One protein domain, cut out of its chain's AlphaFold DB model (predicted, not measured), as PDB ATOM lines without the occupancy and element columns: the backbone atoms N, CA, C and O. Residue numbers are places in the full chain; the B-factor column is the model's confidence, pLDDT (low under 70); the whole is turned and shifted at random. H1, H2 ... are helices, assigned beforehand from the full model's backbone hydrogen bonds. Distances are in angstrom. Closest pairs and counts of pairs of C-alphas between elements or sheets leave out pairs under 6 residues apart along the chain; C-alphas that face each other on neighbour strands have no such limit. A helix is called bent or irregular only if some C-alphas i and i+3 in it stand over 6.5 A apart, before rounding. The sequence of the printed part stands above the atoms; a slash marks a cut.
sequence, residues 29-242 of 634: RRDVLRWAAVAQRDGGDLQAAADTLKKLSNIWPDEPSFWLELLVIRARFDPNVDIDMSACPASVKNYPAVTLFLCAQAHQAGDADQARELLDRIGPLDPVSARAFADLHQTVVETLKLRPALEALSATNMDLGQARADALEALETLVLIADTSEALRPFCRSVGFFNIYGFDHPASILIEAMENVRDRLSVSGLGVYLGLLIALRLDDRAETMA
ATOM      1  N   ARG A  29     -56.377  -6.001  46.789       77.44
ATOM      2  CA  ARG A  29     -55.063  -6.202  47.413       77.44
ATOM      3  C   ARG A  29     -53.943  -5.476  46.665       77.44
ATOM      4  O   ARG A  29     -53.092  -4.870  47.316       77.44
ATOM      5  N   ARG A  30     -53.935  -5.525  45.327       80.31
ATOM      6  CA  ARG A  30     -52.965  -4.790  44.494       80.31
ATOM      7  C   ARG A  30     -53.070  -3.289  44.722       80.31
ATOM      8  O   ARG A  30     -52.047  -2.648  44.961       80.31
ATOM      9  N   ASP A  31     -54.290  -2.756  44.743       73.94
ATOM     10  CA  ASP A  31     -54.512  -1.340  45.014       73.94
ATOM     11  C   ASP A  31     -54.015  -0.963  46.412       73.94
ATOM     12  O   ASP A  31     -53.197  -0.057  46.526       73.94
ATOM     13  N   VAL A  32     -54.407  -1.673  47.475       74.38
ATOM     14  CA  VAL A  32     -53.958  -1.362  48.850       74.38
ATOM     15  C   VAL A  32     -52.428  -1.335  48.966       74.38
ATOM     16  O   VAL A  32     -51.875  -0.442  49.609       74.38
ATOM     17  N   LEU A  33     -51.732  -2.272  48.316       80.69
ATOM     18  CA  LEU A  33     -50.267  -2.301  48.303       80.69
ATOM     19  C   LEU A  33     -49.667  -1.140  47.495       80.69
ATOM     20  O   LEU A  33     -48.669  -0.560  47.926       80.69
ATOM     21  N   ARG A  34     -50.298  -0.746  46.380       81.81
ATOM     22  CA  ARG A  34     -49.933   0.474  45.642       81.81
ATOM     23  C   ARG A  34     -50.090   1.712  46.524       81.81
ATOM     24  O   ARG A  34     -49.161   2.503  46.633       81.81
ATOM     25  N   TRP A  35     -51.236   1.857  47.188       77.25
ATOM     26  CA  TRP A  35     -51.533   2.974  48.087       77.25
ATOM     27  C   TRP A  35     -50.545   3.048  49.255       77.25
ATOM     28  O   TRP A  35     -50.133   4.143  49.630       77.25
ATOM     29  N   ALA A  36     -50.108   1.908  49.793       74.88
ATOM     30  CA  ALA A  36     -49.079   1.869  50.828       74.88
ATOM     31  C   ALA A  36     -47.723   2.397  50.323       74.88
ATOM     32  O   ALA A  36     -47.096   3.204  51.010       74.88
ATOM     33  N   ALA A  37     -47.294   2.006  49.118       76.38
ATOM     34  CA  ALA A  37     -46.064   2.521  48.513       76.38
ATOM     35  C   ALA A  37     -46.162   4.023  48.181       76.38
ATOM     36  O   ALA A  37     -45.218   4.778  48.412       76.38
ATOM     37  N   VAL A  38     -47.325   4.482  47.710       72.94
ATOM     38  CA  VAL A  38     -47.606   5.909  47.482       72.94
ATOM     39  C   VAL A  38     -47.565   6.697  48.796       72.94
ATOM     40  O   VAL A  38     -46.939   7.750  48.856       72.94
ATOM     41  N   ALA A  39     -48.139   6.167  49.878       70.06
ATOM     42  CA  ALA A  39     -48.086   6.806  51.190       70.06
ATOM     43  C   ALA A  39     -46.654   6.890  51.749       70.06
ATOM     44  O   ALA A  39     -46.308   7.881  52.389       70.06
ATOM     45  N   GLN A  40     -45.805   5.885  51.492       77.88
ATOM     46  CA  GLN A  40     -44.376   5.933  51.836       77.88
ATOM     47  C   GLN A  40     -43.647   7.037  51.063       77.88
ATOM     48  O   GLN A  40     -42.932   7.835  51.669       77.88
ATOM     49  N   ARG A  41     -43.887   7.127  49.747       83.94
ATOM     50  CA  ARG A  41     -43.352   8.191  48.883       83.94
ATOM     51  C   ARG A  41     -43.762   9.571  49.396       83.94
ATOM     52  O   ARG A  41     -42.905  10.429  49.581       83.94
ATOM     53  N   ASP A  42     -45.051   9.772  49.657       69.50
ATOM     54  CA  ASP A  42     -45.597  11.060  50.102       69.50
ATOM     55  C   ASP A  42     -45.160  11.413  51.536       69.50
ATOM     56  O   ASP A  42     -45.060  12.586  51.888       69.50
ATOM     57  N   GLY A  43     -44.823  10.405  52.349       71.75
ATOM     58  CA  GLY A  43     -44.173  10.557  53.653       71.75
ATOM     59  C   GLY A  43     -42.666  10.850  53.592       71.75
ATOM     60  O   GLY A  43     -42.056  11.048  54.640       71.75
ATOM     61  N   GLY A  44     -42.068  10.886  52.395       82.50
ATOM     62  CA  GLY A  44     -40.652  11.188  52.165       82.50
ATOM     63  C   GLY A  44     -39.706   9.981  52.178       82.50
ATOM     64  O   GLY A  44     -38.507  10.161  51.970       82.50
ATOM     65  N   ASP A  45     -40.206   8.758  52.375       87.31
ATOM     66  CA  ASP A  45     -39.397   7.530  52.346       87.31
ATOM     67  C   ASP A  45     -39.359   6.929  50.930       87.31
ATOM     68  O   ASP A  45     -39.995   5.921  50.607       87.31
ATOM     69  N   LEU A  46     -38.630   7.617  50.048       86.88
ATOM     70  CA  LEU A  46     -38.548   7.297  48.620       86.88
ATOM     71  C   LEU A  46     -37.907   5.929  48.355       86.88
ATOM     72  O   LEU A  46     -38.334   5.217  47.445       86.88
ATOM     73  N   GLN A  47     -36.911   5.548  49.159       88.31
ATOM     74  CA  GLN A  47     -36.208   4.277  49.004       88.31
ATOM     75  C   GLN A  47     -37.119   3.101  49.374       88.31
ATOM     76  O   GLN A  47     -37.222   2.146  48.603       88.31
ATOM     77  N   ALA A  48     -37.841   3.182  50.501       86.88
ATOM     78  CA  ALA A  48     -38.785   2.134  50.882       86.88
ATOM     79  C   ALA A  48     -39.936   1.999  49.874       86.88
ATOM     80  O   ALA A  48     -40.335   0.877  49.542       86.88
ATOM     81  N   ALA A  49     -40.432   3.124  49.347       88.81
ATOM     82  CA  ALA A  49     -41.448   3.127  48.298       88.81
ATOM     83  C   ALA A  49     -40.937   2.443  47.018       88.81
ATOM     84  O   ALA A  49     -41.603   1.547  46.491       88.81
ATOM     85  N   ALA A  50     -39.735   2.798  46.551       90.88
ATOM     86  CA  ALA A  50     -39.120   2.202  45.367       90.88
ATOM     87  C   ALA A  50     -38.871   0.695  45.540       90.88
ATOM     88  O   ALA A  50     -39.220  -0.090  44.659       90.88
ATOM     89  N   ASP A  51     -38.330   0.265  46.682       90.69
ATOM     90  CA  ASP A  51     -38.077  -1.153  46.960       90.69
ATOM     91  C   ASP A  51     -39.373  -1.964  47.048       90.69
ATOM     92  O   ASP A  51     -39.425  -3.118  46.608       90.69
ATOM     93  N   THR A  52     -40.436  -1.366  47.589       90.62
ATOM     94  CA  THR A  52     -41.768  -1.972  47.610       90.62
ATOM     95  C   THR A  52     -42.299  -2.124  46.187       90.62
ATOM     96  O   THR A  52     -42.666  -3.230  45.796       90.62
ATOM     97  N   LEU A  53     -42.266  -1.065  45.376       90.56
ATOM     98  CA  LEU A  53     -42.758  -1.095  43.995       90.56
ATOM     99  C   LEU A  53     -41.980  -2.070  43.106       90.56
ATOM    100  O   LEU A  53     -42.613  -2.800  42.354       90.56
ATOM    101  N   LYS A  54     -40.651  -2.175  43.249       92.44
ATOM    102  CA  LYS A  54     -39.836  -3.185  42.539       92.44
ATOM    103  C   LYS A  54     -40.259  -4.615  42.872       92.44
ATOM    104  O   LYS A  54     -40.293  -5.487  42.008       92.44
ATOM    105  N   LYS A  55     -40.580  -4.886  44.141       90.75
ATOM    106  CA  LYS A  55     -41.094  -6.203  44.540       90.75
ATOM    107  C   LYS A  55     -42.465  -6.452  43.918       90.75
ATOM    108  O   LYS A  55     -42.690  -7.535  43.388       90.75
ATOM    109  N   LEU A  56     -43.356  -5.460  43.958       89.56
ATOM    110  CA  LEU A  56     -44.701  -5.568  43.389       89.56
ATOM    111  C   LEU A  56     -44.661  -5.760  41.866       89.56
ATOM    112  O   LEU A  56     -45.381  -6.618  41.364       89.56
ATOM    113  N   SER A  57     -43.783  -5.057  41.146       90.12
ATOM    114  CA  SER A  57     -43.610  -5.211  39.695       90.12
ATOM    115  C   SER A  57     -43.014  -6.564  39.305       90.12
ATOM    116  O   SER A  57     -43.304  -7.069  38.231       90.12
ATOM    117  N   ASN A  58     -42.224  -7.199  40.174       87.50
ATOM    118  CA  ASN A  58     -41.756  -8.568  39.939       87.50
ATOM    119  C   ASN A  58     -42.852  -9.615  40.190       87.50
ATOM    120  O   ASN A  58     -42.867 -10.656  39.538       87.50
ATOM    121  N   ILE A  59     -43.755  -9.362  41.145       87.94
ATOM    122  CA  ILE A  59     -44.882 -10.257  41.455       87.94
ATOM    123  C   ILE A  59     -45.981 -10.131  40.391       87.94
ATOM    124  O   ILE A  59     -46.552 -11.137  39.973       87.94
ATOM    125  N   TRP A  60     -46.258  -8.907  39.939       88.44
ATOM    126  CA  TRP A  60     -47.275  -8.581  38.941       88.44
ATOM    127  C   TRP A  60     -46.656  -7.771  37.790       88.44
ATOM    128  O   TRP A  60     -46.884  -6.564  37.693       88.44
ATOM    129  N   PRO A  61     -45.870  -8.413  36.907       87.56
ATOM    130  CA  PRO A  61     -45.135  -7.718  35.848       87.56
ATOM    131  C   PRO A  61     -46.042  -7.061  34.812       87.56
ATOM    132  O   PRO A  61     -45.661  -6.036  34.253       87.56
ATOM    133  N   ASP A  62     -47.243  -7.596  34.597       86.19
ATOM    134  CA  ASP A  62     -48.225  -7.045  33.661       86.19
ATOM    135  C   ASP A  62     -49.060  -5.895  34.248       86.19
ATOM    136  O   ASP A  62     -49.866  -5.317  33.525       86.19
ATOM    137  N   GLU A  63     -48.897  -5.556  35.534       86.31
ATOM    138  CA  GLU A  63     -49.632  -4.473  36.196       86.31
ATOM    139  C   GLU A  63     -48.916  -3.127  35.961       86.31
ATOM    140  O   GLU A  63     -47.907  -2.838  36.615       86.31
ATOM    141  N   PRO A  64     -49.413  -2.263  35.053       81.38
ATOM    142  CA  PRO A  64     -48.689  -1.063  34.636       81.38
ATOM    143  C   PRO A  64     -48.529  -0.068  35.783       81.38
ATOM    144  O   PRO A  64     -47.541   0.657  35.842       81.38
ATOM    145  N   SER A  65     -49.486  -0.042  36.716       81.88
ATOM    146  CA  SER A  65     -49.519   0.948  37.791       81.88
ATOM    147  C   SER A  65     -48.285   0.899  38.703       81.88
ATOM    148  O   SER A  65     -47.815   1.953  39.128       81.88
ATOM    149  N   PHE A  66     -47.682  -0.273  38.934       88.12
ATOM    150  CA  PHE A  66     -46.445  -0.378  39.721       88.12
ATOM    151  C   PHE A  66     -45.223   0.172  38.979       88.12
ATOM    152  O   PHE A  66     -44.417   0.893  39.569       88.12
ATOM    153  N   TRP A  67     -45.107  -0.129  37.683       87.31
ATOM    154  CA  TRP A  67     -44.036   0.394  36.833       87.31
ATOM    155  C   TRP A  67     -44.126   1.912  36.697       87.31
ATOM    156  O   TRP A  67     -43.115   2.601  36.816       87.31
ATOM    157  N   LEU A  68     -45.336   2.439  36.502       82.50
ATOM    158  CA  LEU A  68     -45.582   3.875  36.400       82.50
ATOM    159  C   LEU A  68     -45.184   4.609  37.683       82.50
ATOM    160  O   LEU A  68     -44.464   5.601  37.606       82.50
ATOM    161  N   GLU A  69     -45.574   4.108  38.856       83.44
ATOM    162  CA  GLU A  69     -45.189   4.719  40.135       83.44
ATOM    163  C   GLU A  69     -43.675   4.666  40.375       83.44
ATOM    164  O   GLU A  69     -43.081   5.643  40.834       83.44
ATOM    165  N   LEU A  70     -43.016   3.566  40.001       87.44
ATOM    166  CA  LEU A  70     -41.561   3.450  40.109       87.44
ATOM    167  C   LEU A  70     -40.847   4.469  39.203       87.44
ATOM    168  O   LEU A  70     -39.894   5.128  39.629       87.44
ATOM    169  N   LEU A  71     -41.341   4.646  37.975       84.00
ATOM    170  CA  LEU A  71     -40.843   5.657  37.043       84.00
ATOM    171  C   LEU A  71     -41.112   7.084  37.540       84.00
ATOM    172  O   LEU A  71     -40.253   7.943  37.363       84.00
ATOM    173  N   VAL A  72     -42.244   7.345  38.207       78.56
ATOM    174  CA  VAL A  72     -42.524   8.645  38.845       78.56
ATOM    175  C   VAL A  72     -41.507   8.948  39.942       78.56
ATOM    176  O   VAL A  72     -40.990  10.066  39.988       78.56
ATOM    177  N   ILE A  73     -41.182   7.970  40.799       81.00
ATOM    178  CA  ILE A  73     -40.138   8.134  41.822       81.00
ATOM    179  C   ILE A  73     -38.810   8.507  41.157       81.00
ATOM    180  O   ILE A  73     -38.201   9.504  41.546       81.00
ATOM    181  N   ARG A  74     -38.400   7.776  40.112       84.38
ATOM    182  CA  ARG A  74     -37.137   8.049  39.414       84.38
ATOM    183  C   ARG A  74     -37.114   9.407  38.714       84.38
ATOM    184  O   ARG A  74     -36.139  10.142  38.824       84.38
ATOM    185  N   ALA A  75     -38.168   9.738  37.976       72.19
ATOM    186  CA  ALA A  75     -38.215  10.950  37.168       72.19
ATOM    187  C   ALA A  75     -38.321  12.224  38.021       72.19
ATOM    188  O   ALA A  75     -37.811  13.266  37.619       72.19
ATOM    189  N   ARG A  76     -38.987  12.158  39.184       71.12
ATOM    190  CA  ARG A  76     -39.329  13.351  39.974       71.12
ATOM    191  C   ARG A  76     -38.571  13.488  41.287       71.12
ATOM    192  O   ARG A  76     -38.345  14.613  41.722       71.12
ATOM    193  N   PHE A  77     -38.265  12.381  41.951       76.81
ATOM    194  CA  PHE A  77     -37.840  12.409  43.348       76.81
ATOM    195  C   PHE A  77     -36.396  11.947  43.539       76.81
ATOM    196  O   PHE A  77     -35.657  12.594  44.275       76.81
ATOM    197  N   ASP A  78     -35.980  10.873  42.865       80.62
ATOM    198  CA  ASP A  78     -34.603  10.382  42.936       80.62
ATOM    199  C   ASP A  78     -34.141   9.752  41.605       80.62
ATOM    200  O   ASP A  78     -34.469   8.596  41.320       80.62
ATOM    201  N   PRO A  79     -33.324  10.460  40.799       80.06
ATOM    202  CA  PRO A  79     -32.847   9.956  39.511       80.06
ATOM    203  C   PRO A  79     -31.938   8.722  39.630       80.06
ATOM    204  O   PRO A  79     -31.707   8.048  38.623       80.06
ATOM    205  N   ASN A  80     -31.440   8.404  40.831       83.56
ATOM    206  CA  ASN A  80     -30.554   7.263  41.073       83.56
ATOM    207  C   ASN A  80     -31.306   5.950  41.309       83.56
ATOM    208  O   ASN A  80     -30.674   4.896  41.402       83.56
ATOM    209  N   VAL A  81     -32.639   5.979  41.402       85.06
ATOM    210  CA  VAL A  81     -33.445   4.764  41.555       85.06
ATOM    211  C   VAL A  81     -33.245   3.879  40.333       85.06
ATOM    212  O   VAL A  81     -33.713   4.186  39.236       85.06
ATOM    213  N   ASP A  82     -32.546   2.762  40.519       83.94
ATOM    214  CA  ASP A  82     -32.295   1.812  39.438       83.94
ATOM    215  C   ASP A  82     -33.581   1.080  39.032       83.94
ATOM    216  O   ASP A  82     -34.304   0.573  39.893       83.94
ATOM    217  N   ILE A  83     -33.875   1.036  37.733       85.56
ATOM    218  CA  ILE A  83     -35.071   0.397  37.178       85.56
ATOM    219  C   ILE A  83     -34.623  -0.495  36.030       85.56
ATOM    220  O   ILE A  83     -34.202  -0.007  34.981       85.56
ATOM    221  N   ASP A  84     -34.763  -1.805  36.219       85.19
ATOM    222  CA  ASP A  84     -34.486  -2.780  35.175       85.19
ATOM    223  C   ASP A  84     -35.673  -2.884  34.207       85.19
ATOM    224  O   ASP A  84     -36.624  -3.644  34.402       85.19
ATOM    225  N   MET A  85     -35.607  -2.108  33.126       86.19
ATOM    226  CA  MET A  85     -36.610  -2.137  32.062       86.19
ATOM    227  C   MET A  85     -36.566  -3.423  31.222       86.19
ATOM    228  O   MET A  85     -37.482  -3.657  30.428       86.19
ATOM    229  N   SER A  86     -35.554  -4.286  31.365       85.38
ATOM    230  CA  SER A  86     -35.516  -5.568  30.647       85.38
ATOM    231  C   SER A  86     -36.603  -6.527  31.146       85.38
ATOM    232  O   SER A  86     -37.215  -7.219  30.332       85.38
ATOM    233  N   ALA A  87     -36.932  -6.459  32.440       83.88
ATOM    234  CA  ALA A  87     -37.990  -7.236  33.082       83.88
ATOM    235  C   ALA A  87     -39.413  -6.708  32.809       83.88
ATOM    236  O   ALA A  87     -40.391  -7.397  33.089       83.88
ATOM    237  N   CYS A  88     -39.543  -5.502  32.244       87.00
ATOM    238  CA  CYS A  88     -40.833  -4.900  31.917       87.00
ATOM    239  C   CYS A  88     -41.441  -5.546  30.647       87.00
ATOM    240  O   CYS A  88     -40.792  -5.527  29.587       87.00
ATOM    241  N   PRO A  89     -42.664  -6.115  30.714       91.25
ATOM    242  CA  PRO A  89     -43.313  -6.761  29.572       91.25
ATOM    243  C   PRO A  89     -43.570  -5.812  28.399       91.25
ATOM    244  O   PRO A  89     -43.759  -4.611  28.575       91.25
ATOM    245  N   ALA A  90     -43.654  -6.358  27.182       87.88
ATOM    246  CA  ALA A  90     -43.942  -5.571  25.978       87.88
ATOM    247  C   ALA A  90     -45.293  -4.832  26.056       87.88
ATOM    248  O   ALA A  90     -45.403  -3.702  25.588       87.88
ATOM    249  N   SER A  91     -46.299  -5.446  26.688       85.56
ATOM    250  CA  SER A  91     -47.608  -4.838  26.962       85.56
ATOM    251  C   SER A  91     -47.477  -3.552  27.780       85.56
ATOM    252  O   SER A  91     -48.072  -2.539  27.422       85.56
ATOM    253  N   VAL A  92     -46.644  -3.570  28.823       85.81
ATOM    254  CA  VAL A  92     -46.378  -2.417  29.691       85.81
ATOM    255  C   VAL A  92     -45.457  -1.401  29.008       85.81
ATOM    256  O   VAL A  92     -45.685  -0.200  29.115       85.81
ATOM    257  N   LYS A  93     -44.465  -1.849  28.229       87.44
ATOM    258  CA  LYS A  93     -43.577  -0.969  27.443       87.44
ATOM    259  C   LYS A  93     -44.302  -0.124  26.407       87.44
ATOM    260  O   LYS A  93     -43.782   0.916  26.031       87.44
ATOM    261  N   ASN A  94     -45.473  -0.567  25.956       85.44
ATOM    262  CA  ASN A  94     -46.308   0.183  25.028       85.44
ATOM    263  C   ASN A  94     -47.162   1.255  25.724       85.44
ATOM    264  O   ASN A  94     -47.819   2.027  25.028       85.44
ATOM    265  N   TYR A  95     -47.171   1.328  27.062       84.25
ATOM    266  CA  TYR A  95     -47.838   2.427  27.757       84.25
ATOM    267  C   TYR A  95     -47.103   3.743  27.471       84.25
ATOM    268  O   TYR A  95     -45.886   3.793  27.655       84.25
ATOM    269  N   PRO A  96     -47.812   4.828  27.110       82.56
ATOM    270  CA  PRO A  96     -47.203   6.089  26.681       82.56
ATOM    271  C   PRO A  96     -46.116   6.636  27.615       82.56
ATOM    272  O   PRO A  96     -45.042   7.010  27.157       82.56
ATOM    273  N   ALA A  97     -46.339   6.606  28.933       79.62
ATOM    274  CA  ALA A  97     -45.354   7.053  29.926       79.62
ATOM    275  C   ALA A  97     -44.070   6.207  29.936       79.62
ATOM    276  O   ALA A  97     -42.971   6.724  30.141       79.62
ATOM    277  N   VAL A  98     -44.208   4.900  29.708       85.06
ATOM    278  CA  VAL A  98     -43.083   3.967  29.654       85.06
ATOM    279  C   VAL A  98     -42.329   4.141  28.342       85.06
ATOM    280  O   VAL A  98     -41.107   4.277  28.362       85.06
ATOM    281  N   THR A  99     -43.042   4.220  27.216       88.06
ATOM    282  CA  THR A  99     -42.468   4.539  25.901       88.06
ATOM    283  C   THR A  99     -41.697   5.856  25.951       88.06
ATOM    284  O   THR A  99     -40.582   5.937  25.443       88.06
ATOM    285  N   LEU A 100     -42.245   6.871  26.623       87.00
ATOM    286  CA  LEU A 100     -41.609   8.172  26.775       87.00
ATOM    287  C   LEU A 100     -40.321   8.099  27.600       87.00
ATOM    288  O   LEU A 100     -39.316   8.714  27.248       87.00
ATOM    289  N   PHE A 101     -40.332   7.328  28.687       87.44
ATOM    290  CA  PHE A 101     -39.128   7.088  29.473       87.44
ATOM    291  C   PHE A 101     -38.042   6.385  28.645       87.44
ATOM    292  O   PHE A 101     -36.880   6.791  28.684       87.44
ATOM    293  N   LEU A 102     -38.418   5.378  27.851       89.56
ATOM    294  CA  LEU A 102     -37.498   4.691  26.939       89.56
ATOM    295  C   LEU A 102     -36.965   5.631  25.847       89.56
ATOM    296  O   LEU A 102     -35.778   5.590  25.542       89.56
ATOM    297  N   CYS A 103     -37.811   6.515  25.309       90.62
ATOM    298  CA  CYS A 103     -37.413   7.559  24.364       90.62
ATOM    299  C   CYS A 103     -36.336   8.470  24.970       90.62
ATOM    300  O   CYS A 103     -35.281   8.678  24.370       90.62
ATOM    301  N   ALA A 104     -36.548   8.946  26.199       87.12
ATOM    302  CA  ALA A 104     -35.569   9.774  26.889       87.12
ATOM    303  C   ALA A 104     -34.253   9.035  27.176       87.12
ATOM    304  O   ALA A 104     -33.185   9.631  27.047       87.12
ATOM    305  N   GLN A 105     -34.304   7.744  27.527       88.56
ATOM    306  CA  GLN A 105     -33.100   6.928  27.699       88.56
ATOM    307  C   GLN A 105     -32.324   6.757  26.388       88.56
ATOM    308  O   GLN A 105     -31.109   6.946  26.384       88.56
ATOM    309  N   ALA A 106     -33.010   6.454  25.282       89.62
ATOM    310  CA  ALA A 106     -32.393   6.357  23.959       89.62
ATOM    311  C   ALA A 106     -31.735   7.688  23.561       89.62
ATOM    312  O   ALA A 106     -30.573   7.716  23.155       89.62
ATOM    313  N   HIS A 107     -32.425   8.809  23.799       90.44
ATOM    314  CA  HIS A 107     -31.882  10.142  23.555       90.44
ATOM    315  C   HIS A 107     -30.627  10.431  24.396       90.44
ATOM    316  O   HIS A 107     -29.620  10.889  23.859       90.44
ATOM    317  N   GLN A 108     -30.646  10.119  25.698       87.12
ATOM    318  CA  GLN A 108     -29.485  10.278  26.588       87.12
ATOM    319  C   GLN A 108     -28.302   9.387  26.189       87.12
ATOM    320  O   GLN A 108     -27.150   9.776  26.379       87.12
ATOM    321  N   ALA A 109     -28.573   8.212  25.617       88.94
ATOM    322  CA  ALA A 109     -27.561   7.307  25.081       88.94
ATOM    323  C   ALA A 109     -27.004   7.751  23.712       88.94
ATOM    324  O   ALA A 109     -26.044   7.154  23.226       88.94
ATOM    325  N   GLY A 110     -27.574   8.796  23.099       90.00
ATOM    326  CA  GLY A 110     -27.187   9.290  21.776       90.00
ATOM    327  C   GLY A 110     -27.823   8.536  20.601       90.00
ATOM    328  O   GLY A 110     -27.447   8.795  19.460       90.00
ATOM    329  N   ASP A 111     -28.784   7.643  20.850       92.44
ATOM    330  CA  ASP A 111     -29.532   6.930  19.810       92.44
ATOM    331  C   ASP A 111     -30.756   7.753  19.375       92.44
ATOM    332  O   ASP A 111     -31.880   7.585  19.856       92.44
ATOM    333  N   ALA A 112     -30.510   8.727  18.497       88.88
ATOM    334  CA  ALA A 112     -31.539   9.656  18.036       88.88
ATOM    335  C   ALA A 112     -32.622   8.982  17.176       88.88
ATOM    336  O   ALA A 112     -33.773   9.418  17.215       88.88
ATOM    337  N   ASP A 113     -32.276   7.939  16.419       89.31
ATOM    338  CA  ASP A 113     -33.215   7.252  15.528       89.31
ATOM    339  C   ASP A 113     -34.207   6.420  16.339       89.31
ATOM    340  O   ASP A 113     -35.419   6.559  16.157       89.31
ATOM    341  N   GLN A 114     -33.713   5.651  17.316       91.81
ATOM    342  CA  GLN A 114     -34.580   4.925  18.240       91.81
ATOM    343  C   GLN A 114     -35.447   5.882  19.066       91.81
ATOM    344  O   GLN A 114     -36.634   5.624  19.276       91.81
ATOM    345  N   ALA A 115     -34.884   7.003  19.529       91.25
ATOM    346  CA  ALA A 115     -35.645   7.993  20.283       91.25
ATOM    347  C   ALA A 115     -36.796   8.594  19.453       91.25
ATOM    348  O   ALA A 115     -37.902   8.742  19.970       91.25
ATOM    349  N   ARG A 116     -36.573   8.889  18.163       88.69
ATOM    350  CA  ARG A 116     -37.628   9.374  17.252       88.69
ATOM    351  C   ARG A 116     -38.699   8.322  16.991       88.69
ATOM    352  O   ARG A 116     -39.874   8.637  17.130       88.69
ATOM    353  N   GLU A 117     -38.307   7.079  16.709       91.62
ATOM    354  CA  GLU A 117     -39.260   5.978  16.514       91.62
ATOM    355  C   GLU A 117     -40.156   5.788  17.747       91.62
ATOM    356  O   GLU A 117     -41.368   5.613  17.632       91.62
ATOM    357  N   LEU A 118     -39.573   5.853  18.949       91.12
ATOM    358  CA  LEU A 118     -40.328   5.773  20.198       91.12
ATOM    359  C   LEU A 118     -41.226   6.994  20.412       91.12
ATOM    360  O   LEU A 118     -42.336   6.834  20.912       91.12
ATOM    361  N   LEU A 119     -40.771   8.191  20.036       89.00
ATOM    362  CA  LEU A 119     -41.559   9.416  20.149       89.00
ATOM    363  C   LEU A 119     -42.782   9.407  19.222       89.00
ATOM    364  O   LEU A 119     -43.867   9.770  19.659       89.00
ATOM    365  N   ASP A 120     -42.642   8.931  17.984       88.00
ATOM    366  CA  ASP A 120     -43.743   8.870  17.007       88.00
ATOM    367  C   ASP A 120     -44.847   7.875  17.397       88.00
ATOM    368  O   ASP A 120     -45.961   7.916  16.876       88.00
ATOM    369  N   ARG A 121     -44.561   6.989  18.355       86.81
ATOM    370  CA  ARG A 121     -45.539   6.065  18.940       86.81
ATOM    371  C   ARG A 121     -46.369   6.688  20.064       86.81
ATOM    372  O   ARG A 121     -47.280   6.021  20.550       86.81
ATOM    373  N   ILE A 122     -46.041   7.903  20.501       83.25
ATOM    374  CA  ILE A 122     -46.697   8.599  21.609       83.25
ATOM    375  C   ILE A 122     -47.567   9.711  21.027       83.25
ATOM    376  O   ILE A 122     -47.082  10.640  20.382       83.25
ATOM    377  N   GLY A 123     -48.870   9.630  21.267       74.00
ATOM    378  CA  GLY A 123     -49.798  10.693  20.921       74.00
ATOM    379  C   GLY A 123     -49.578  11.949  21.780       74.00
ATOM    380  O   GLY A 123     -49.222  11.854  22.956       74.00
ATOM    381  N   PRO A 124     -49.872  13.152  21.255       65.75
ATOM    382  CA  PRO A 124     -49.690  14.418  21.979       65.75
ATOM    383  C   PRO A 124     -50.595  14.570  23.218       65.75
ATOM    384  O   PRO A 124     -50.311  15.393  24.081       65.75
ATOM    385  N   LEU A 125     -51.690  13.803  23.299       62.66
ATOM    386  CA  LEU A 125     -52.641  13.787  24.423       62.66
ATOM    387  C   LEU A 125     -52.699  12.429  25.128       62.66
ATOM    388  O   LEU A 125     -53.620  12.182  25.909       62.66
ATOM    389  N   ASP A 126     -51.761  11.531  24.831       67.00
ATOM    390  CA  ASP A 126     -51.730  10.253  25.519       67.00
ATOM    391  C   ASP A 126     -51.620  10.501  27.032       67.00
ATOM    392  O   ASP A 126     -50.858  11.376  27.449       67.00
ATOM    393  N   PRO A 127     -52.400   9.793  27.871       51.34
ATOM    394  CA  PRO A 127     -52.523  10.101  29.288       51.34
ATOM    395  C   PRO A 127     -51.218   9.783  30.017       51.34
ATOM    396  O   PRO A 127     -51.023   8.697  30.563       51.34
ATOM    397  N   VAL A 128     -50.317  10.758  30.049       56.56
ATOM    398  CA  VAL A 128     -49.121  10.743  30.884       56.56
ATOM    399  C   VAL A 128     -49.465  11.491  32.166       56.56
ATOM    400  O   VAL A 128     -49.132  12.651  32.370       56.56
ATOM    401  N   SER A 129     -50.237  10.818  33.018       46.72
ATOM    402  CA  SER A 129     -50.964  11.366  34.173       46.72
ATOM    403  C   SER A 129     -50.100  11.969  35.293       46.72
ATOM    404  O   SER A 129     -50.644  12.475  36.272       46.72
ATOM    405  N   ALA A 130     -48.769  11.982  35.164       54.78
ATOM    406  CA  ALA A 130     -47.873  12.651  36.102       54.78
ATOM    407  C   ALA A 130     -47.086  13.777  35.416       54.78
ATOM    408  O   ALA A 130     -46.405  13.550  34.418       54.78
ATOM    409  N   ARG A 131     -47.093  14.972  36.028       57.81
ATOM    410  CA  ARG A 131     -46.354  16.180  35.598       57.81
ATOM    411  C   ARG A 131     -44.893  15.916  35.203       57.81
ATOM    412  O   ARG A 131     -44.407  16.501  34.248       57.81
ATOM    413  N   ALA A 132     -44.230  14.985  35.892       60.00
ATOM    414  CA  ALA A 132     -42.850  14.583  35.612       60.00
ATOM    415  C   ALA A 132     -42.642  14.049  34.184       60.00
ATOM    416  O   ALA A 132     -41.576  14.226  33.601       60.00
ATOM    417  N   PHE A 133     -43.659  13.414  33.605       70.00
ATOM    418  CA  PHE A 133     -43.595  12.953  32.228       70.00
ATOM    419  C   PHE A 133     -43.948  14.043  31.219       70.00
ATOM    420  O   PHE A 133     -43.461  13.979  30.101       70.00
ATOM    421  N   ALA A 134     -44.728  15.061  31.583       69.25
ATOM    422  CA  ALA A 134     -44.968  16.190  30.687       69.25
ATOM    423  C   ALA A 134     -43.673  16.973  30.420       69.25
ATOM    424  O   ALA A 134     -43.365  17.254  29.264       69.25
ATOM    425  N   ASP A 135     -42.869  17.224  31.461       72.88
ATOM    426  CA  ASP A 135     -41.558  17.881  31.333       72.88
ATOM    427  C   ASP A 135     -40.603  17.057  30.449       72.88
ATOM    428  O   ASP A 135     -39.888  17.588  29.591       72.88
ATOM    429  N   LEU A 136     -40.626  15.731  30.621       78.75
ATOM    430  CA  LEU A 136     -39.848  14.803  29.805       78.75
ATOM    431  C   LEU A 136     -40.310  14.816  28.342       78.75
ATOM    432  O   LEU A 136     -39.472  14.899  27.449       78.75
ATOM    433  N   HIS A 137     -41.627  14.780  28.105       83.19
ATOM    434  CA  HIS A 137     -42.241  14.812  26.776       83.19
ATOM    435  C   HIS A 137     -41.913  16.110  26.047       83.19
ATOM    436  O   HIS A 137     -41.462  16.085  24.905       83.19
ATOM    437  N   GLN A 138     -42.055  17.238  26.744       81.12
ATOM    438  CA  GLN A 138     -41.685  18.547  26.231       81.12
ATOM    439  C   GLN A 138     -40.211  18.574  25.819       81.12
ATOM    440  O   GLN A 138     -39.900  18.984  24.703       81.12
ATOM    441  N   THR A 139     -39.319  18.084  26.686       83.56
ATOM    442  CA  THR A 139     -37.877  18.055  26.416       83.56
ATOM    443  C   THR A 139     -37.571  17.256  25.154       83.56
ATOM    444  O   THR A 139     -36.904  17.775  24.263       83.56
ATOM    445  N   VAL A 140     -38.081  16.024  25.041       87.00
ATOM    446  CA  VAL A 140     -37.772  15.172  23.883       87.00
ATOM    447  C   VAL A 140     -38.376  15.711  22.587       87.00
ATOM    448  O   VAL A 140     -37.696  15.684  21.566       87.00
ATOM    449  N   VAL A 141     -39.596  16.263  22.602       86.06
ATOM    450  CA  VAL A 141     -40.207  16.885  21.410       86.06
ATOM    451  C   VAL A 141     -39.426  18.131  20.993       86.06
ATOM    452  O   VAL A 141     -39.151  18.320  19.806       86.06
ATOM    453  N   GLU A 142     -39.010  18.961  21.953       83.56
ATOM    454  CA  GLU A 142     -38.208  20.150  21.677       83.56
ATOM    455  C   GLU A 142     -36.860  19.780  21.040       83.56
ATOM    456  O   GLU A 142     -36.470  20.365  20.027       83.56
ATOM    457  N   THR A 143     -36.154  18.793  21.598       84.75
ATOM    458  CA  THR A 143     -34.821  18.404  21.125       84.75
ATOM    459  C   THR A 143     -34.844  17.575  19.846       84.75
ATOM    460  O   THR A 143     -33.943  17.724  19.024       84.75
ATOM    461  N   LEU A 144     -35.831  16.689  19.674       86.88
ATOM    462  CA  LEU A 144     -35.860  15.722  18.569       86.88
ATOM    463  C   LEU A 144     -36.668  16.195  17.357       86.88
ATOM    464  O   LEU A 144     -36.353  15.748  16.252       86.88
ATOM    465  N   LYS A 145     -37.673  17.067  17.547       86.75
ATOM    466  CA  LYS A 145     -38.533  17.594  16.470       86.75
ATOM    467  C   LYS A 145     -38.358  19.102  16.263       86.75
ATOM    468  O   LYS A 145     -37.913  19.516  15.195       86.75
ATOM    469  N   LEU A 146     -38.645  19.926  17.279       83.56
ATOM    470  CA  LEU A 146     -38.710  21.386  17.099       83.56
ATOM    471  C   LEU A 146     -37.356  21.996  16.721       83.56
ATOM    472  O   LEU A 146     -37.261  22.701  15.721       83.56
ATOM    473  N   ARG A 147     -36.303  21.749  17.507       82.62
ATOM    474  CA  ARG A 147     -34.984  22.352  17.271       82.62
ATOM    475  C   ARG A 147     -34.410  21.983  15.894       82.62
ATOM    476  O   ARG A 147     -34.030  22.914  15.188       82.62
ATOM    477  N   PRO A 148     -34.425  20.708  15.454       83.81
ATOM    478  CA  PRO A 148     -34.028  20.354  14.091       83.81
ATOM    479  C   PRO A 148     -34.836  21.077  13.006       83.81
ATOM    480  O   PRO A 148     -34.256  21.544  12.029       83.81
ATOM    481  N   ALA A 149     -36.155  21.222  13.180       80.56
ATOM    482  CA  ALA A 149     -37.001  21.933  12.221       80.56
ATOM    483  C   ALA A 149     -36.681  23.441  12.166       80.56
ATOM    484  O   ALA A 149     -36.612  24.033  11.089       80.56
ATOM    485  N   LEU A 150     -36.413  24.065  13.316       76.25
ATOM    486  CA  LEU A 150     -35.986  25.466  13.389       76.25
ATOM    487  C   LEU A 150     -34.593  25.684  12.779       76.25
ATOM    488  O   LEU A 150     -34.379  26.666  12.068       76.25
ATOM    489  N   GLU A 151     -33.654  24.767  13.016       79.31
ATOM    490  CA  GLU A 151     -32.327  24.780  12.389       79.31
ATOM    491  C   GLU A 151     -32.442  24.643  10.864       79.31
ATOM    492  O   GLU A 151     -31.829  25.418  10.127       79.31
ATOM    493  N   ALA A 152     -33.297  23.736  10.388       77.56
ATOM    494  CA  ALA A 152     -33.605  23.557   8.973       77.56
ATOM    495  C   ALA A 152     -34.202  24.815   8.324       77.56
ATOM    496  O   ALA A 152     -33.791  25.191   7.227       77.56
ATOM    497  N   LEU A 153     -35.118  25.508   9.012       71.69
ATOM    498  CA  LEU A 153     -35.685  26.784   8.555       71.69
ATOM    499  C   LEU A 153     -34.636  27.900   8.455       71.69
ATOM    500  O   LEU A 153     -34.764  28.787   7.613       71.69
ATOM    501  N   SER A 154     -33.604  27.860   9.300       68.88
ATOM    502  CA  SER A 154     -32.501  28.829   9.277       68.88
ATOM    503  C   SER A 154     -31.447  28.537   8.197       68.88
ATOM    504  O   SER A 154     -30.629  29.401   7.873       68.88
ATOM    505  N   ALA A 155     -31.458  27.332   7.620       73.31
ATOM    506  CA  ALA A 155     -30.501  26.911   6.608       73.31
ATOM    507  C   ALA A 155     -30.964  27.313   5.195       73.31
ATOM    508  O   ALA A 155     -32.036  26.940   4.730       73.31
ATOM    509  N   THR A 156     -30.110  28.015   4.446       58.62
ATOM    510  CA  THR A 156     -30.417  28.573   3.111       58.62
ATOM    511  C   THR A 156     -30.648  27.548   1.986       58.62
ATOM    512  O   THR A 156     -30.929  27.954   0.864       58.62
ATOM    513  N   ASN A 157     -30.523  26.241   2.248       55.84
ATOM    514  CA  ASN A 157     -30.508  25.182   1.223       55.84
ATOM    515  C   ASN A 157     -31.571  24.080   1.412       55.84
ATOM    516  O   ASN A 157     -31.477  23.042   0.758       55.84
ATOM    517  N   MET A 158     -32.556  24.261   2.296       57.22
ATOM    518  CA  MET A 158     -33.591  23.250   2.554       57.22
ATOM    519  C   MET A 158     -34.952  23.604   1.954       57.22
ATOM    520  O   MET A 158     -35.249  24.764   1.675       57.22
ATOM    521  N   ASP A 159     -35.784  22.572   1.769       70.75
ATOM    522  CA  ASP A 159     -37.206  22.715   1.465       70.75
ATOM    523  C   ASP A 159     -37.910  23.404   2.644       70.75
ATOM    524  O   ASP A 159     -38.318  22.775   3.624       70.75
ATOM    525  N   LEU A 160     -38.006  24.733   2.554       74.19
ATOM    526  CA  LEU A 160     -38.638  25.596   3.551       74.19
ATOM    527  C   LEU A 160     -40.094  25.192   3.831       74.19
ATOM    528  O   LEU A 160     -40.601  25.492   4.910       74.19
ATOM    529  N   GLY A 161     -40.764  24.518   2.887       78.31
ATOM    530  CA  GLY A 161     -42.118  24.006   3.072       78.31
ATOM    531  C   GLY A 161     -42.164  22.867   4.087       78.31
ATOM    532  O   GLY A 161     -42.935  22.937   5.044       78.31
ATOM    533  N   GLN A 162     -41.299  21.861   3.919       82.12
ATOM    534  CA  GLN A 162     -41.231  20.715   4.831       82.12
ATOM    535  C   GLN A 162     -40.742  21.130   6.222       82.12
ATOM    536  O   GLN A 162     -41.383  20.807   7.214       82.12
ATOM    537  N   ALA A 163     -39.676  21.932   6.304       80.25
ATOM    538  CA  ALA A 163     -39.148  22.393   7.592       80.25
ATOM    539  C   ALA A 163     -40.176  23.225   8.384       80.25
ATOM    540  O   ALA A 163     -40.232  23.164   9.613       80.25
ATOM    541  N   ARG A 164     -41.032  23.982   7.683       83.62
ATOM    542  CA  ARG A 164     -42.145  24.711   8.301       83.62
ATOM    543  C   ARG A 164     -43.234  23.766   8.796       83.62
ATOM    544  O   ARG A 164     -43.749  23.996   9.885       83.62
ATOM    545  N   ALA A 165     -43.596  22.750   8.012       85.06
ATOM    546  CA  ALA A 165     -44.579  21.747   8.413       85.06
ATOM    547  C   ALA A 165     -44.111  20.979   9.661       85.06
ATOM    548  O   ALA A 165     -44.869  20.870  10.620       85.06
ATOM    549  N   ASP A 166     -42.841  20.573   9.698       84.50
ATOM    550  CA  ASP A 166     -42.242  19.874  10.839       84.50
ATOM    551  C   ASP A 166     -42.214  20.762  12.098       84.50
ATOM    552  O   ASP A 166     -42.531  20.315  13.202       84.50
ATOM    553  N   ALA A 167     -41.875  22.050  11.945       83.44
ATOM    554  CA  ALA A 167     -41.894  23.011  13.050       83.44
ATOM    555  C   ALA A 167     -43.318  23.257  13.572       83.44
ATOM    556  O   ALA A 167     -43.515  23.390  14.781       83.44
ATOM    557  N   LEU A 168     -44.302  23.313  12.670       86.44
ATOM    558  CA  LEU A 168     -45.712  23.477  13.007       86.44
ATOM    559  C   LEU A 168     -46.232  22.260  13.786       86.44
ATOM    560  O   LEU A 168     -46.742  22.441  14.887       86.44
ATOM    561  N   GLU A 169     -46.005  21.038  13.297       88.44
ATOM    562  CA  GLU A 169     -46.389  19.794  13.986       88.44
ATOM    563  C   GLU A 169     -45.757  19.695  15.387       88.44
ATOM    564  O   GLU A 169     -46.415  19.346  16.377       88.44
ATOM    565  N   ALA A 170     -44.472  20.049  15.501       85.88
ATOM    566  CA  ALA A 170     -43.770  20.059  16.779       85.88
ATOM    567  C   ALA A 170     -44.370  21.086  17.753       85.88
ATOM    568  O   ALA A 170     -44.560  20.778  18.931       85.88
ATOM    569  N   LEU A 171     -44.696  22.294  17.282       85.38
ATOM    570  CA  LEU A 171     -45.321  23.333  18.103       85.38
ATOM    571  C   LEU A 171     -46.748  22.969  18.515       85.38
ATOM    572  O   LEU A 171     -47.099  23.196  19.669       85.38
ATOM    573  N   GLU A 172     -47.548  22.373  17.632       88.38
ATOM    574  CA  GLU A 172     -48.884  21.859  17.959       88.38
ATOM    575  C   GLU A 172     -48.816  20.833  19.098       88.38
ATOM    576  O   GLU A 172     -49.559  20.921  20.079       88.38
ATOM    577  N   THR A 173     -47.861  19.906  19.009       84.94
ATOM    578  CA  THR A 173     -47.598  18.900  20.045       84.94
ATOM    579  C   THR A 173     -47.182  19.553  21.364       84.94
ATOM    580  O   THR A 173     -47.759  19.261  22.412       84.94
ATOM    581  N   LEU A 174     -46.223  20.482  21.330       82.56
ATOM    582  CA  LEU A 174     -45.732  21.168  22.527       82.56
ATOM    583  C   LEU A 174     -46.800  22.042  23.187       82.56
ATOM    584  O   LEU A 174     -46.864  22.090  24.412       82.56
ATOM    585  N   VAL A 175     -47.658  22.701  22.405       83.06
ATOM    586  CA  VAL A 175     -48.787  23.484  22.922       83.06
ATOM    587  C   VAL A 175     -49.751  22.582  23.697       83.06
ATOM    588  O   VAL A 175     -50.132  22.928  24.813       83.06
ATOM    589  N   LEU A 176     -50.095  21.409  23.162       81.81
ATOM    590  CA  LEU A 176     -50.985  20.453  23.836       81.81
ATOM    591  C   LEU A 176     -50.360  19.862  25.114       81.81
ATOM    592  O   LEU A 176     -51.029  19.750  26.145       81.81
ATOM    593  N   ILE A 177     -49.062  19.546  25.088       74.81
ATOM    594  CA  ILE A 177     -48.321  19.084  26.274       74.81
ATOM    595  C   ILE A 177     -48.257  20.190  27.340       74.81
ATOM    596  O   ILE A 177     -48.474  19.947  28.530       74.81
ATOM    597  N   ALA A 178     -47.960  21.423  26.937       71.88
ATOM    598  CA  ALA A 178     -47.796  22.535  27.864       71.88
ATOM    599  C   ALA A 178     -49.136  22.986  28.473       71.88
ATOM    600  O   ALA A 178     -49.176  23.447  29.615       71.88
ATOM    601  N   ASP A 179     -50.240  22.830  27.740       72.19
ATOM    602  CA  ASP A 179     -51.594  23.086  28.231       72.19
ATOM    603  C   ASP A 179     -52.007  22.090  29.329       72.19
ATOM    604  O   ASP A 179     -52.448  22.495  30.404       72.19
ATOM    605  N   THR A 180     -51.758  20.795  29.119       65.19
ATOM    606  CA  THR A 180     -52.075  19.736  30.101       65.19
ATOM    607  C   THR A 180     -51.199  19.759  31.360       65.19
ATOM    608  O   THR A 180     -51.575  19.193  32.386       65.19
ATOM    609  N   SER A 181     -50.047  20.433  31.315       55.78
ATOM    610  CA  SER A 181     -49.083  20.532  32.424       55.78
ATOM    611  C   SER A 181     -49.069  21.890  33.135       55.78
ATOM    612  O   SER A 181     -48.203  22.131  33.979       55.78
ATOM    613  N   GLU A 182     -50.003  22.787  32.793       61.53
ATOM    614  CA  GLU A 182     -50.056  24.183  33.263       61.53
ATOM    615  C   GLU A 182     -48.775  25.000  32.953       61.53
ATOM    616  O   GLU A 182     -48.562  26.091  33.492       61.53
ATOM    617  N   ALA A 183     -47.914  24.506  32.054       62.25
ATOM    618  CA  ALA A 183     -46.639  25.113  31.665       62.25
ATOM    619  C   ALA A 183     -46.737  25.981  30.395       62.25
ATOM    620  O   ALA A 183     -45.751  26.599  29.980       62.25
ATOM    621  N   LEU A 184     -47.929  26.089  29.795       64.25
ATOM    622  CA  LEU A 184     -48.153  26.796  28.532       64.25
ATOM    623  C   LEU A 184     -47.730  28.267  28.575       64.25
ATOM    624  O   LEU A 184     -47.133  28.773  27.632       64.25
ATOM    625  N   ARG A 185     -47.985  28.972  29.682       59.41
ATOM    626  CA  ARG A 185     -47.607  30.388  29.808       59.41
ATOM    627  C   ARG A 185     -46.076  30.587  29.821       59.41
ATOM    628  O   ARG A 185     -45.605  31.449  29.077       59.41
ATOM    629  N   PRO A 186     -45.287  29.848  30.628       59.47
ATOM    630  CA  PRO A 186     -43.829  29.798  30.493       59.47
ATOM    631  C   PRO A 186     -43.349  29.418  29.085       59.47
ATOM    632  O   PRO A 186     -42.473  30.097  28.556       59.47
ATOM    633  N   PHE A 187     -43.960  28.406  28.466       65.75
ATOM    634  CA  PHE A 187     -43.607  27.929  27.128       65.75
ATOM    635  C   PHE A 187     -43.833  28.991  26.042       65.75
ATOM    636  O   PHE A 187     -42.922  29.322  25.292       65.75
ATOM    637  N   CYS A 188     -45.006  29.623  25.983       63.62
ATOM    638  CA  CYS A 188     -45.263  30.687  25.008       63.62
ATOM    639  C   CYS A 188     -44.318  31.883  25.198       63.62
ATOM    640  O   CYS A 188     -43.976  32.553  24.224       63.62
ATOM    641  N   ARG A 189     -43.861  32.154  26.431       60.56
ATOM    642  CA  ARG A 189     -42.826  33.166  26.683       60.56
ATOM    643  C   ARG A 189     -41.473  32.729  26.135       60.56
ATOM    644  O   ARG A 189     -40.850  33.531  25.452       60.56
ATOM    645  N   SER A 190     -41.023  31.501  26.395       62.62
ATOM    646  CA  SER A 190     -39.743  31.012  25.860       62.62
ATOM    647  C   SER A 190     -39.762  30.938  24.334       62.62
ATOM    648  O   SER A 190     -38.784  31.323  23.698       62.62
ATOM    649  N   VAL A 191     -40.898  30.552  23.744       58.28
ATOM    650  CA  VAL A 191     -41.067  30.496  22.288       58.28
ATOM    651  C   VAL A 191     -41.163  31.885  21.660       58.28
ATOM    652  O   VAL A 191     -40.564  32.129  20.617       58.28
ATOM    653  N   GLY A 192     -41.833  32.831  22.326       52.38
ATOM    654  CA  GLY A 192     -41.899  34.235  21.908       52.38
ATOM    655  C   GLY A 192     -40.540  34.947  21.878       52.38
ATOM    656  O   GLY A 192     -40.429  36.006  21.263       52.38
ATOM    657  N   PHE A 193     -39.508  34.364  22.500       42.78
ATOM    658  CA  PHE A 193     -38.120  34.833  22.461       42.78
ATOM    659  C   PHE A 193     -37.230  34.100  21.445       42.78
ATOM    660  O   PHE A 193     -36.070  34.495  21.294       42.78
ATOM    661  N   PHE A 194     -37.720  33.087  20.714       41.81
ATOM    662  CA  PHE A 194     -36.953  32.531  19.596       41.81
ATOM    663  C   PHE A 194     -36.885  33.566  18.482       41.81
ATOM    664  O   PHE A 194     -37.778  33.680  17.653       41.81
ATOM    665  N   ASN A 195     -35.797  34.325  18.461       41.72
ATOM    666  CA  ASN A 195     -35.421  35.174  17.347       41.72
ATOM    667  C   ASN A 195     -34.958  34.255  16.201       41.72
ATOM    668  O   ASN A 195     -33.764  34.011  16.029       41.72
ATOM    669  N   ILE A 196     -35.909  33.647  15.482       43.38
ATOM    670  CA  ILE A 196     -35.611  32.829  14.302       43.38
ATOM    671  C   ILE A 196     -35.205  33.804  13.201       43.38
ATOM    672  O   ILE A 196     -36.047  34.458  12.582       43.38
ATOM    673  N   TYR A 197     -33.897  33.943  12.999       38.22
ATOM    674  CA  TYR A 197     -33.326  34.745  11.925       38.22
ATOM    675  C   TYR A 197     -33.918  34.298  10.580       38.22
ATOM    676  O   TYR A 197     -33.656  33.187  10.131       38.22
ATOM    677  N   GLY A 198     -34.718  35.165   9.950       43.19
ATOM    678  CA  GLY A 198     -35.256  34.954   8.599       43.19
ATOM    679  C   GLY A 198     -36.781  34.989   8.462       43.19
ATOM    680  O   GLY A 198     -37.261  35.055   7.336       43.19
ATOM    681  N   PHE A 199     -37.544  35.009   9.561       45.31
ATOM    682  CA  PHE A 199     -38.999  35.219   9.526       45.31
ATOM    683  C   PHE A 199     -39.387  36.512  10.241       45.31
ATOM    684  O   PHE A 199     -38.977  36.736  11.377       45.31
ATOM    685  N   ASP A 200     -40.243  37.321   9.607       48.06
ATOM    686  CA  ASP A 200     -40.708  38.591  10.177       48.06
ATOM    687  C   ASP A 200     -41.461  38.413  11.505       48.06
ATOM    688  O   ASP A 200     -41.451  39.337  12.309       48.06
ATOM    689  N   HIS A 201     -42.037  37.239  11.808       54.03
ATOM    690  CA  HIS A 201     -42.559  36.944  13.148       54.03
ATOM    691  C   HIS A 201     -42.612  35.431  13.466       54.03
ATOM    692  O   HIS A 201     -43.547  34.756  13.037       54.03
ATOM    693  N   PRO A 202     -41.711  34.892  14.310       58.34
ATOM    694  CA  PRO A 202     -41.822  33.573  14.966       58.34
ATOM    695  C   PRO A 202     -43.184  33.330  15.637       58.34
ATOM    696  O   PRO A 202     -43.696  32.215  15.687       58.34
ATOM    697  N   ALA A 203     -43.822  34.416  16.076       65.12
ATOM    698  CA  ALA A 203     -45.179  34.408  16.595       65.12
ATOM    699  C   ALA A 203     -46.224  33.901  15.584       65.12
ATOM    700  O   ALA A 203     -47.250  33.388  16.005       65.12
ATOM    701  N   SER A 204     -45.982  34.010  14.274       72.62
ATOM    702  CA  SER A 204     -46.944  33.594  13.246       72.62
ATOM    703  C   SER A 204     -47.125  32.075  13.179       72.62
ATOM    704  O   SER A 204     -48.265  31.621  13.157       72.62
ATOM    705  N   ILE A 205     -46.038  31.294  13.236       77.06
ATOM    706  CA  ILE A 205     -46.099  29.822  13.263       77.06
ATOM    707  C   ILE A 205     -46.695  29.347  14.594       77.06
ATOM    708  O   ILE A 205     -47.504  28.429  14.604       77.06
ATOM    709  N   LEU A 206     -46.367  30.007  15.713       80.12
ATOM    710  CA  LEU A 206     -46.988  29.697  17.004       80.12
ATOM    711  C   LEU A 206     -48.497  29.994  17.000       80.12
ATOM    712  O   LEU A 206     -49.269  29.182  17.495       80.12
ATOM    713  N   ILE A 207     -48.929  31.128  16.436       83.25
ATOM    714  CA  ILE A 207     -50.357  31.447  16.286       83.25
ATOM    715  C   ILE A 207     -51.049  30.396  15.417       83.25
ATOM    716  O   ILE A 207     -52.137  29.955  15.762       83.25
ATOM    717  N   GLU A 208     -50.425  29.984  14.314       87.00
ATOM    718  CA  GLU A 208     -50.964  28.939  13.440       87.00
ATOM    719  C   GLU A 208     -51.078  27.594  14.159       87.00
ATOM    720  O   GLU A 208     -52.130  26.966  14.096       87.00
ATOM    721  N   ALA A 209     -50.060  27.203  14.929       86.75
ATOM    722  CA  ALA A 209     -50.104  26.004  15.762       86.75
ATOM    723  C   ALA A 209     -51.256  26.067  16.779       86.75
ATOM    724  O   ALA A 209     -52.027  25.117  16.914       86.75
ATOM    725  N   MET A 210     -51.402  27.197  17.482       86.19
ATOM    726  CA  MET A 210     -52.479  27.391  18.460       86.19
ATOM    727  C   MET A 210     -53.868  27.398  17.810       86.19
ATOM    728  O   MET A 210     -54.816  26.917  18.427       86.19
ATOM    729  N   GLU A 211     -53.999  27.899  16.579       88.25
ATOM    730  CA  GLU A 211     -55.255  27.855  15.826       88.25
ATOM    731  C   GLU A 211     -55.595  26.424  15.385       88.25
ATOM    732  O   GLU A 211     -56.723  25.978  15.585       88.25
ATOM    733  N   ASN A 212     -54.621  25.667  14.871       90.38
ATOM    734  CA  ASN A 212     -54.826  24.286  14.415       90.38
ATOM    735  C   ASN A 212     -55.248  23.343  15.548       90.38
ATOM    736  O   ASN A 212     -56.021  22.409  15.334       90.38
ATOM    737  N   VAL A 213     -54.770  23.596  16.770       86.88
ATOM    738  CA  VAL A 213     -55.130  22.801  17.953       86.88
ATOM    739  C   VAL A 213     -56.198  23.450  18.831       86.88
ATOM    740  O   VAL A 213     -56.494  22.930  19.906       86.88
ATOM    741  N   ARG A 214     -56.813  24.554  18.390       87.12
ATOM    742  CA  ARG A 214     -57.731  25.375  19.194       87.12
ATOM    743  C   ARG A 214     -58.846  24.573  19.862       87.12
ATOM    744  O   ARG A 214     -59.096  24.752  21.050       87.12
ATOM    745  N   ASP A 215     -59.495  23.676  19.124       83.25
ATOM    746  CA  ASP A 215     -60.616  22.873  19.636       83.25
ATOM    747  C   ASP A 215     -60.189  21.780  20.627       83.25
ATOM    748  O   ASP A 215     -61.029  21.156  21.273       83.25
ATOM    749  N   ARG A 216     -58.879  21.554  20.762       81.69
ATOM    750  CA  ARG A 216     -58.274  20.581  21.677       81.69
ATOM    751  C   ARG A 216     -57.665  21.235  22.921       81.69
ATOM    752  O   ARG A 216     -57.229  20.509  23.808       81.69
ATOM    753  N   LEU A 217     -57.625  22.568  22.983       78.06
ATOM    754  CA  LEU A 217     -57.103  23.307  24.130       78.06
ATOM    755  C   LEU A 217     -58.087  23.292  25.304       78.06
ATOM    756  O   LEU A 217     -59.296  23.471  25.143       78.06
ATOM    757  N   SER A 218     -57.539  23.169  26.508       74.00
ATOM    758  CA  SER A 218     -58.227  23.466  27.753       74.00
ATOM    759  C   SER A 218     -58.628  24.941  27.811       74.00
ATOM    760  O   SER A 218     -58.150  25.788  27.049       74.00
ATOM    761  N   VAL A 219     -59.476  25.296  28.777       72.06
ATOM    762  CA  VAL A 219     -59.842  26.704  28.963       72.06
ATOM    763  C   VAL A 219     -58.640  27.563  29.368       72.06
ATOM    764  O   VAL A 219     -58.524  28.699  28.908       72.06
ATOM    765  N   SER A 220     -57.699  27.011  30.140       67.50
ATOM    766  CA  SER A 220     -56.421  27.670  30.440       67.50
ATOM    767  C   SER A 220     -55.629  27.945  29.156       67.50
ATOM    768  O   SER A 220     -55.161  29.068  28.937       67.50
ATOM    769  N   GLY A 221     -55.574  26.957  28.258       70.62
ATOM    770  CA  GLY A 221     -54.917  27.040  26.959       70.62
ATOM    771  C   GLY A 221     -55.507  28.103  26.046       70.62
ATOM    772  O   GLY A 221     -54.789  28.953  25.511       70.62
ATOM    773  N   LEU A 222     -56.837  28.132  25.954       80.00
ATOM    774  CA  LEU A 222     -57.576  29.171  25.243       80.00
ATOM    775  C   LEU A 222     -57.317  30.563  25.841       80.00
ATOM    776  O   LEU A 222     -57.215  31.547  25.110       80.00
ATOM    777  N   GLY A 223     -57.151  30.667  27.160       72.31
ATOM    778  CA  GLY A 223     -56.809  31.923  27.822       72.31
ATOM    779  C   GLY A 223     -55.423  32.449  27.480       72.31
ATOM    780  O   GLY A 223     -55.255  33.651  27.260       72.31
ATOM    781  N   VAL A 224     -54.430  31.560  27.400       71.81
ATOM    782  CA  VAL A 224     -53.083  31.926  26.946       71.81
ATOM    783  C   VAL A 224     -53.107  32.346  25.479       71.81
ATOM    784  O   VAL A 224     -52.498  33.364  25.147       71.81
ATOM    785  N   TYR A 225     -53.845  31.629  24.625       82.69
ATOM    786  CA  TYR A 225     -53.965  31.980  23.212       82.69
ATOM    787  C   TYR A 225     -54.604  33.363  23.020       82.69
ATOM    788  O   TYR A 225     -54.029  34.223  22.352       82.69
ATOM    789  N   LEU A 226     -55.721  33.636  23.703       79.06
ATOM    790  CA  LEU A 226     -56.358  34.954  23.686       79.06
ATOM    791  C   LEU A 226     -55.391  36.056  24.153       79.06
ATOM    792  O   LEU A 226     -55.288  37.110  23.523       79.06
ATOM    793  N   GLY A 227     -54.646  35.809  25.233       67.19
ATOM    794  CA  GLY A 227     -53.633  36.739  25.732       67.19
ATOM    795  C   GLY A 227     -52.521  37.020  24.716       67.19
ATOM    796  O   GLY A 227     -52.085  38.167  24.596       67.19
ATOM    797  N   LEU A 228     -52.091  36.006  23.958       70.75
ATOM    798  CA  LEU A 228     -51.097  36.139  22.892       70.75
ATOM    799  C   LEU A 228     -51.623  37.009  21.740       70.75
ATOM    800  O   LEU A 228     -50.926  37.928  21.309       70.75
ATOM    801  N   LEU A 229     -52.861  36.777  21.291       75.88
ATOM    802  CA  LEU A 229     -53.501  37.586  20.247       75.88
ATOM    803  C   LEU A 229     -53.603  39.064  20.660       75.88
ATOM    804  O   LEU A 229     -53.258  39.950  19.877       75.88
ATOM    805  N   ILE A 230     -53.998  39.335  21.911       68.31
ATOM    806  CA  ILE A 230     -54.079  40.697  22.466       68.31
ATOM    807  C   ILE A 230     -52.690  41.347  22.546       68.31
ATOM    808  O   ILE A 230     -52.533  42.515  22.176       68.31
ATOM    809  N   ALA A 231     -51.677  40.612  23.017       63.84
ATOM    810  CA  ALA A 231     -50.309  41.116  23.159       63.84
ATOM    811  C   ALA A 231     -49.685  41.493  21.807       63.84
ATOM    812  O   ALA A 231     -48.989  42.503  21.706       63.84
ATOM    813  N   LEU A 232     -49.981  40.715  20.765       69.69
ATOM    814  CA  LEU A 232     -49.517  40.942  19.397       69.69
ATOM    815  C   LEU A 232     -50.396  41.926  18.610       69.69
ATOM    816  O   LEU A 232     -50.136  42.163  17.434       69.69
ATOM    817  N   ARG A 233     -51.412  42.521  19.252       70.25
ATOM    818  CA  ARG A 233     -52.373  43.458  18.641       70.25
ATOM    819  C   ARG A 233     -53.109  42.881  17.427       70.25
ATOM    820  O   ARG A 233     -53.440  43.603  16.489       70.25
ATOM    821  N   LEU A 234     -53.386  41.579  17.452       79.31
ATOM    822  CA  LEU A 234     -54.222  40.899  16.462       79.31
ATOM    823  C   LEU A 234     -55.693  41.007  16.873       79.31
ATOM    824  O   LEU A 234     -56.361  40.008  17.137       79.31
ATOM    825  N   ASP A 235     -56.166  42.248  16.970       78.38
ATOM    826  CA  ASP A 235     -57.401  42.602  17.670       78.38
ATOM    827  C   ASP A 235     -58.647  41.948  17.060       78.38
ATOM    828  O   ASP A 235     -59.494  41.478  17.812       78.38
ATOM    829  N   ASP A 236     -58.728  41.829  15.731       85.94
ATOM    830  CA  ASP A 236     -59.873  41.183  15.071       85.94
ATOM    831  C   ASP A 236     -59.946  39.681  15.399       85.94
ATOM    832  O   ASP A 236     -61.018  39.159  15.701       85.94
ATOM    833  N   ARG A 237     -58.797  38.987  15.433       85.75
ATOM    834  CA  ARG A 237     -58.732  37.566  15.828       85.75
ATOM    835  C   ARG A 237     -59.043  37.386  17.311       85.75
ATOM    836  O   ARG A 237     -59.761  36.460  17.685       85.75
ATOM    837  N   ALA A 238     -58.516  38.280  18.151       83.50
ATOM    838  CA  ALA A 238     -58.783  38.278  19.584       83.50
ATOM    839  C   ALA A 238     -60.274  38.499  19.875       83.50
ATOM    840  O   ALA A 238     -60.819  37.850  20.764       83.50
ATOM    841  N   GLU A 239     -60.944  39.380  19.123       87.69
ATOM    842  CA  GLU A 239     -62.373  39.665  19.281       87.69
ATOM    843  C   GLU A 239     -63.227  38.451  18.900       87.69
ATOM    844  O   GLU A 239     -64.081  38.041  19.686       87.69
ATOM    845  N   THR A 240     -62.963  37.823  17.746       89.50
ATOM    846  CA  THR A 240     -63.650  36.582  17.344       89.50
ATOM    847  C   THR A 240     -63.501  35.503  18.414       89.50
ATOM    848  O   THR A 240     -64.488  34.917  18.856       89.50
ATOM    849  N   MET A 241     -62.279  35.295  18.907       86.94
ATOM    850  CA  MET A 241     -62.018  34.309  19.949       86.94
ATOM    851  C   MET A 241     -62.722  34.646  21.272       86.94
ATOM    852  O   MET A 241     -63.279  33.757  21.916       86.94
ATOM    853  N   ALA A 242     -62.710  35.914  21.684       87.25
ATOM    854  CA  ALA A 242     -63.381  36.370  22.894       87.25
ATOM    855  C   ALA A 242     -64.897  36.147  22.819       87.25
ATOM    856  O   ALA A 242     -65.477  35.629  23.774       87.25
TER     857      ALA A 242
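What this domain is: This is residues 29 to 242 of the 634 residues of an uncharacterized protein of Brevundimonas sp. MF30-B (UniProt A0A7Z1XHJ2). Helical hairpins follow one another from one end of the domain to the other: the three-helix bundle of H1, H2 and H3 makes one end, and the hairpin of H5 and H6 with the arm H7a comes next. The long H8, paired with the bent H7, leads to a group of short helices, H9 to H12, at the other end, where H10 crosses H8. The printed part has 214 residues with twelve named helices, H1 to H12 in order, and no named strand; the class is all helix. It is only just compact, close to loose, with a radius of gyration of the C-alphas of 19.9 A and spans of 58 by 40 by 26 A.

How they stand to each other: H1, residues 29 to 42, H2, residues 46 to 59, and H3, residues 64 to 77, form an up-and-down bundle, each helix running against the one before. H1 and H2 are a hairpin, closest at the C-alphas of Ala 37 and Ala 49, 4.7 A. H4, residues 90 to 93, is close to H3 but not clearly touching, with closest C-alphas Pro 64 and Val 92, 5.6 A. H3 touches H5, residues 96 to 108, with residues 68 to 71 alone; the closest C-alphas are Leu 68 and Val 98, 7.2 A. H5 and H6, residues 112 to 120, are a hairpin, closest at C-alphas 103 and 115, 4.5 A. H7, residues 131 to 154, was assigned as one helix by its hydrogen bonds but is bent: C-alphas 144 and 147 are 6.8 A apart. Its arms are H7a, residues 131 to 144, and H7b, residues 147 to 154. H7a and H8, residues 160 to 180, touch at a shallow tilt of 7 degrees, opposite ways, closest at C-alphas 138 and 174, 6.1 A. H9, residues 184 to 192, only just touches H8, only at the corner, with 3 pairs of C-alphas within 8 A; the closest are 178 and 184, 4.3 A. H10, residues 202 to 212, touches H8 at a steep tilt of 66 degrees, closest at C-alphas 172 and 209, 4.8 A. H11, residues 219 to 231, and H12, residues 235 to 242, are a hairpin, closest at C-alphas 229 and 238, 5.4 A. Every O i to N i+4 pair is within hydrogen-bond range in the helices and arms except H4, which is too short for one.

Where its parts are: H1 begins at C-alpha 29 (-55.063, -6.202, 47.413). H8 is 30.3 A long, H2 and H7a 20.0 A each. H12 ends at C-alpha 242 (-63.381, 36.370, 22.894).

The domain as a whole: The C-alphas of Arg 29 and Thr 156, the two farthest apart, are 61.5 A apart. The printed part has no cut. The link from H3 to H4 is long. Mean pLDDT of the printed part is 77.9; 44 residues are under 70, among them 124 to 132 and 180 to 203.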